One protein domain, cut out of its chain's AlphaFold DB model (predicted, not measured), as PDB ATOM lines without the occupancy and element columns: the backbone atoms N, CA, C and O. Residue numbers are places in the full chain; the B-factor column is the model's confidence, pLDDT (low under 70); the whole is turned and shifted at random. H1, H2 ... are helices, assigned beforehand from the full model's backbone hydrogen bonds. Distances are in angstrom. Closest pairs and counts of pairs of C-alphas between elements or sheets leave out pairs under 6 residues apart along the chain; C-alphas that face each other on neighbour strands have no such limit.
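AT A GLANCE: This is residues 15 to 62 of the 63 residues of an uncharacterized protein of Acidimicrobiia bacterium (UniProt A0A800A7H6). Three helices follow one another as an open L with no core: H2 and H3 run on in one long arm that turns by 38 degrees between them, and H1 turns off at the far end of H2 as the short arm. The ends of H1 and H2 make the corner of the L, and H3 carries the long arm onward. The printed part has 48 residues, with three named helices in the order H1, H2, H3 and no named strand; the class is all helix. It is extended, with a radius of gyration of the C-alphas of 17.7 A and spans of 53 by 22 by 12 A.

HOW THE PARTS SIT: The longest helix, H2, is residues 28 to 45. H1, residues 15 to 26, touches H2 only at the corner by their link, and only just, with 3 pairs of C-alphas within 8 A. H1 touches H2 with residues 24 to 25 alone, and H2 touches H1 with residues 30 to 31 alone; the closest C-alphas of the two helices, those of Leu 24 and Arg 31, are 5.3 A apart. Their lines are about perpendicular at 73 degrees, only just past steep. H3, residues 47 to 60, is close to H2 but not clearly touching; their closest C-alphas, those of Arg 44 and Val 50, are 7.8 A apart. H2 and H3 run the same way at a steep tilt of 38 degrees, only just past shallow. H1 and H3 are apart. Every O i to N i+4 pair is within hydrogen-bond range in H1 and H3, and 12 of 14 are in H2.

IN THESE COORDINATES: From first to last C-alpha, H2 measures 26.0 A, H3 20.1 A and H1 16.2 A. H2 begins at C-alpha 28 (175.694, 181.408, 230.814). H1 begins at C-alpha 15 (159.213, 171.490, 238.742), and H3 ends at C-alpha 60 (197.703, 142.936, 241.238).

THE WHOLE: The two C-alphas farthest apart, those of Glu 26 and Val 62, are 53.7 A apart. Residues 35 to 62, of which 35 to 45 belong to H2 and 47 to 60 to H3, stand free. Both links are tight, and the printed part has no cut. The mean pLDDT of the printed part is 96.1, and no printed residue is under 70.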
ATOM      1  N   GLU A  15     159.058 170.060 238.478       98.50
ATOM      2  CA  GLU A  15     159.213 171.490 238.742       98.50
ATOM      3  C   GLU A  15     160.648 171.816 239.184       98.50
ATOM      4  O   GLU A  15     161.228 172.816 238.752       98.50
ATOM      5  N   ALA A  16     161.277 170.960 239.995       98.31
ATOM      6  CA  ALA A  16     162.692 171.097 240.338       98.31
ATOM      7  C   ALA A  16     163.602 170.935 239.119       98.31
ATOM      8  O   ALA A  16     164.544 171.718 238.959       98.31
ATOM      9  N   LEU A  17     163.300 169.980 238.232       98.31
ATOM     10  CA  LEU A  17     163.998 169.855 236.953       98.31
ATOM     11  C   LEU A  17     163.853 171.135 236.118       98.31
ATOM     12  O   LEU A  17     164.860 171.674 235.658       98.31
ATOM     13  N   ALA A  18     162.631 171.653 235.958       98.44
ATOM     14  CA  ALA A  18     162.381 172.872 235.191       98.44
ATOM     15  C   ALA A  18     163.186 174.060 235.739       98.44
ATOM     16  O   ALA A  18     163.898 174.720 234.982       98.44
ATOM     17  N   ARG A  19     163.176 174.276 237.062       98.50
ATOM     18  CA  ARG A  19     163.989 175.318 237.715       98.50
ATOM     19  C   ARG A  19     165.486 175.144 237.457       98.50
ATOM     20  O   ARG A  19     166.177 176.128 237.200       98.50
ATOM     21  N   ALA A  20     166.001 173.915 237.511       98.00
ATOM     22  CA  ALA A  20     167.413 173.640 237.246       98.00
ATOM     23  C   ALA A  20     167.797 173.948 235.788       98.00
ATOM     24  O   ALA A  20     168.853 174.532 235.543       98.00
ATOM     25  N   VAL A  21     166.932 173.598 234.828       98.06
ATOM     26  CA  VAL A  21     167.135 173.910 233.406       98.06
ATOM     27  C   VAL A  21     167.083 175.419 233.170       98.06
ATOM     28  O   VAL A  21     168.012 175.961 232.574       98.06
ATOM     29  N   VAL A  22     166.058 176.107 233.682       98.50
ATOM     30  CA  VAL A  22     165.910 177.569 233.559       98.50
ATOM     31  C   VAL A  22     167.138 178.286 234.115       98.50
ATOM     32  O   VAL A  22     167.727 179.103 233.415       98.50
ATOM     33  N   LYS A  23     167.625 177.889 235.296       98.06
ATOM     34  CA  LYS A  23     168.843 178.456 235.889       98.06
ATOM     35  C   LYS A  23     170.063 178.368 234.962       98.06
ATOM     36  O   LYS A  23     170.851 179.304 234.898       98.06
ATOM     37  N   LEU A  24     170.238 177.261 234.235       97.75
ATOM     38  CA  LEU A  24     171.346 177.101 233.279       97.75
ATOM     39  C   LEU A  24     171.154 177.901 231.985       97.75
ATOM     40  O   LEU A  24     172.137 178.219 231.307       97.75
ATOM     41  N   LEU A  25     169.910 178.187 231.607       98.12
ATOM     42  CA  LEU A  25     169.601 179.035 230.459       98.12
ATOM     43  C   LEU A  25     169.850 180.511 230.790       98.12
ATOM     44  O   LEU A  25     170.461 181.210 229.983       98.12
ATOM     45  N   GLU A  26     169.445 180.945 231.984       98.50
ATOM     46  CA  GLU A  26     169.559 182.329 232.462       98.50
ATOM     47  C   GLU A  26     170.979 182.718 232.896       98.50
ATOM     48  O   GLU A  26     171.337 183.890 232.802       98.50
ATOM     49  N   ASP A  27     171.813 181.758 233.314       98.44
ATOM     50  CA  ASP A  27     173.205 181.994 233.717       98.44
ATOM     51  C   ASP A  27     174.207 181.267 232.789       98.44
ATOM     52  O   ASP A  27     174.598 180.114 233.034       98.44
ATOM     53  N   PRO A  28     174.660 181.930 231.703       97.88
ATOM     54  CA  PRO A  28     175.694 181.408 230.814       97.88
ATOM     55  C   PRO A  28     177.015 181.077 231.510       97.88
ATOM     56  O   PRO A  28     177.647 180.083 231.151       97.88
ATOM     57  N   GLY A  29     177.419 181.867 232.509       98.25
ATOM     58  CA  GLY A  29     178.687 181.675 233.214       98.25
ATOM     59  C   GLY A  29     178.675 180.395 234.044       98.25
ATOM     60  O   GLY A  29     179.603 179.584 233.968       98.25
ATOM     61  N   LEU A  30     177.581 180.151 234.769       97.44
ATOM     62  CA  LEU A  30     177.360 178.892 235.475       97.44
ATOM     63  C   LEU A  30     177.361 177.706 234.508       97.44
ATOM     64  O   LEU A  30     178.026 176.700 234.772       97.44
ATOM     65  N   ARG A  31     176.649 177.827 233.382       97.88
ATOM     66  CA  ARG A  31     176.571 176.776 232.360       97.88
ATOM     67  C   ARG A  31     177.950 176.420 231.807       97.88
ATOM     68  O   ARG A  31     178.293 175.240 231.737       97.88
ATOM     69  N   GLU A  32     178.760 177.411 231.448       98.31
ATOM     70  CA  GLU A  32     180.116 177.201 230.931       98.31
ATOM     71  C   GLU A  32     181.042 176.576 231.977       98.31
ATOM     72  O   GLU A  32     181.728 175.589 231.689       98.31
ATOM     73  N   ALA A  33     181.009 177.085 233.211       97.81
ATOM     74  CA  ALA A  33     181.801 176.549 234.311       97.81
ATOM     75  C   ALA A  33     181.434 175.089 234.621       97.81
ATOM     76  O   ALA A  33     182.307 174.249 234.854       97.81
ATOM     77  N   MET A  34     180.143 174.752 234.613       98.00
ATOM     78  CA  MET A  34     179.684 173.374 234.783       98.00
ATOM     79  C   MET A  34     180.087 172.485 233.608       98.00
ATOM     80  O   MET A  34     180.591 171.389 233.837       98.00
ATOM     81  N   ALA A  35     179.958 172.955 232.365       97.44
ATOM     82  CA  ALA A  35     180.372 172.196 231.187       97.44
ATOM     83  C   ALA A  35     181.882 171.894 231.196       97.44
ATOM     84  O   ALA A  35     182.294 170.771 230.898       97.44
ATOM     85  N   ALA A  36     182.715 172.864 231.584       98.00
ATOM     86  CA  ALA A  36     184.156 172.673 231.719       98.00
ATOM     87  C   ALA A  36     184.497 171.624 232.790       98.00
ATOM     88  O   ALA A  36     185.278 170.702 232.536       98.00
ATOM     89  N   ARG A  37     183.866 171.712 233.968       97.75
ATOM     90  CA  ARG A  37     184.026 170.721 235.045       97.75
ATOM     91  C   ARG A  37     183.528 169.338 234.637       97.75
ATOM     92  O   ARG A  37     184.202 168.346 234.909       97.75
ATOM     93  N   GLY A  38     182.402 169.280 233.930       96.88
ATOM     94  CA  GLY A  38     181.824 168.058 233.383       96.88
ATOM     95  C   GLY A  38     182.785 167.356 232.435       96.88
ATOM     96  O   GLY A  38     183.092 166.188 232.653       96.88
ATOM     97  N   ARG A  39     183.351 168.078 231.459       96.75
ATOM     98  CA  ARG A  39     184.361 167.531 230.534       96.75
ATOM     99  C   ARG A  39     185.602 167.019 231.264       96.75
ATOM    100  O   ARG A  39     186.021 165.891 231.031       96.75
ATOM    101  N   LYS A  40     186.148 167.803 232.202       95.50
ATOM    102  CA  LYS A  40     187.309 167.396 233.018       95.50
ATOM    103  C   LYS A  40     187.030 166.151 233.866       95.50
ATOM    104  O   LYS A  40     187.935 165.370 234.146       95.50
ATOM    105  N   ARG A  41     185.795 165.980 234.340       94.94
ATOM    106  CA  ARG A  41     185.397 164.794 235.103       94.94
ATOM    107  C   ARG A  41     185.193 163.591 234.187       94.94
ATOM    108  O   ARG A  41     185.648 162.506 234.535       94.94
ATOM    109  N   ALA A  42     184.521 163.789 233.055       94.88
ATOM    110  CA  ALA A  42     184.228 162.748 232.076       94.88
ATOM    111  C   ALA A  42     185.507 162.086 231.553       94.88
ATOM    112  O   ALA A  42     185.536 160.867 231.464       94.88
ATOM    113  N   SER A  43     186.585 162.854 231.353       94.31
ATOM    114  CA  SER A  43     187.866 162.316 230.870       94.31
ATOM    115  C   SER A  43     188.504 161.265 231.790       94.31
ATOM    116  O   SER A  43     189.392 160.528 231.382       94.31
ATOM    117  N   ARG A  44     188.076 161.174 233.058       91.25
ATOM    118  CA  ARG A  44     188.509 160.104 233.978       91.25
ATOM    119  C   ARG A  44     187.879 158.750 233.657       91.25
ATOM    120  O   ARG A  44     188.340 157.737 234.160       91.25
ATOM    121  N   TYR A  45     186.807 158.752 232.878       91.94
ATOM    122  CA  TYR A  45     186.049 157.569 232.492       91.94
ATOM    123  C   TYR A  45     186.236 157.242 231.006       91.94
ATOM    124  O   TYR A  45     185.498 156.424 230.463       91.94
ATOM    125  N   ASP A  46     187.216 157.866 230.345       94.19
ATOM    126  CA  ASP A  46     187.565 157.539 228.967       94.19
ATOM    127  C   ASP A  46     188.064 156.093 228.877       94.19
ATOM    128  O   ASP A  46     188.762 155.594 229.765       94.19
ATOM    129  N   TRP A  47     187.746 155.422 227.768       93.94
ATOM    130  CA  TRP A  47     188.079 154.009 227.571       93.94
ATOM    131  C   TRP A  47     189.545 153.646 227.844       93.94
ATOM    132  O   TRP A  47     189.769 152.641 228.521       93.94
ATOM    133  N   PRO A  48     190.551 154.426 227.398       94.69
ATOM    134  CA  PRO A  48     191.948 154.113 227.692       94.69
ATOM    135  C   PRO A  48     192.277 154.158 229.189       94.69
ATOM    136  O   PRO A  48     193.078 153.349 229.653       94.69
ATOM    137  N   VAL A  49     191.653 155.071 229.941       94.69
ATOM    138  CA  VAL A  49     191.853 155.206 231.393       94.69
ATOM    139  C   VAL A  49     191.277 153.985 232.095       94.69
ATOM    140  O   VAL A  49     191.991 153.279 232.802       94.69
ATOM    141  N   VAL A  50     190.013 153.668 231.807       95.88
ATOM    142  CA  VAL A  50     189.324 152.528 232.419       95.88
ATOM    143  C   VAL A  50     190.037 151.215 232.086       95.88
ATOM    144  O   VAL A  50     190.277 150.403 232.975       95.88
ATOM    145  N   ALA A  51     190.443 151.000 230.833       96.00
ATOM    146  CA  ALA A  51     191.158 149.786 230.444       96.00
ATOM    147  C   ALA A  51     192.499 149.625 231.184       96.00
ATOM    148  O   ALA A  51     192.848 148.513 231.591       96.00
ATOM    149  N   ALA A  52     193.243 150.719 231.381       95.19
ATOM    150  CA  ALA A  52     194.494 150.701 232.133       95.19
ATOM    151  C   ALA A  52     194.268 150.363 233.617       95.19
ATOM    152  O   ALA A  52     194.993 149.527 234.163       95.19
ATOM    153  N   ASP A  53     193.239 150.949 234.235       93.94
ATOM    154  CA  ASP A  53     192.868 150.689 235.630       93.94
ATOM    155  C   ASP A  53     192.451 149.224 235.835       93.94
ATOM    156  O   ASP A  53     192.940 148.552 236.745       93.94
ATOM    157  N   TYR A  54     191.620 148.680 234.940       95.19
ATOM    158  CA  TYR A  54     191.236 147.266 234.982       95.19
ATOM    159  C   TYR A  54     192.438 146.341 234.784       95.19
ATOM    160  O   TYR A  54     192.601 145.372 235.524       95.19
ATOM    161  N   ARG A  55     193.320 146.640 233.820       95.88
ATOM    162  CA  ARG A  55     194.545 145.858 233.602       95.88
ATOM    163  C   ARG A  55     195.423 145.834 234.853       95.88
ATOM    164  O   ARG A  55     195.984 144.788 235.164       95.88
ATOM    165  N   ARG A  56     195.556 146.966 235.554       95.69
ATOM    166  CA  ARG A  56     196.290 147.042 236.824       95.69
ATOM    167  C   ARG A  56     195.671 146.109 237.862       95.69
ATOM    168  O   ARG A  56     196.383 145.262 238.384       95.69
ATOM    169  N   ALA A  57     194.359 146.205 238.071       95.50
ATOM    170  CA  ALA A  57     193.651 145.366 239.034       95.50
ATOM    171  C   ALA A  57     193.814 143.860 238.749       95.50
ATOM    172  O   ALA A  57     194.017 143.080 239.675       95.50
ATOM    173  N   TYR A  58     193.786 143.444 237.475       96.06
ATOM    174  CA  TYR A  58     194.041 142.047 237.103       96.06
ATOM    175  C   TYR A  58     195.466 141.588 237.422       96.06
ATOM    176  O   TYR A  58     195.647 140.455 237.853       96.06
ATOM    177  N   LEU A  59     196.475 142.433 237.199       96.00
ATOM    178  CA  LEU A  59     197.867 142.083 237.498       96.00
ATOM    179  C   LEU A  59     198.124 141.997 239.003       96.00
ATOM    180  O   LEU A  59     198.832 141.093 239.437       96.00
ATOM    181  N   ASP A  60     197.528 142.896 239.784       94.44
ATOM    182  CA  ASP A  60     197.703 142.936 241.238       94.44
ATOM    183  C   ASP A  60     197.049 141.727 241.937       94.44
ATOM    184  O   ASP A  60     197.477 141.344 243.017       94.44
ATOM    185  N   ALA A  61     196.037 141.102 241.325       90.31
ATOM    186  CA  ALA A  61     195.338 139.936 241.878       90.31
ATOM    187  C   ALA A  61     196.019 138.581 241.586       90.31
ATOM    188  O   ALA A  61     195.565 137.554 242.089       90.31
ATOM    189  N   VAL A  62     197.050 138.555 240.734       84.38
ATOM    190  CA  VAL A  62     197.748 137.327 240.292       84.38
ATOM    191  C   VAL A  62     199.111 137.155 240.995       84.38
ATOM    192  O   VAL A  62     199.836 136.200 240.716       84.38
TER     193      VAL A  62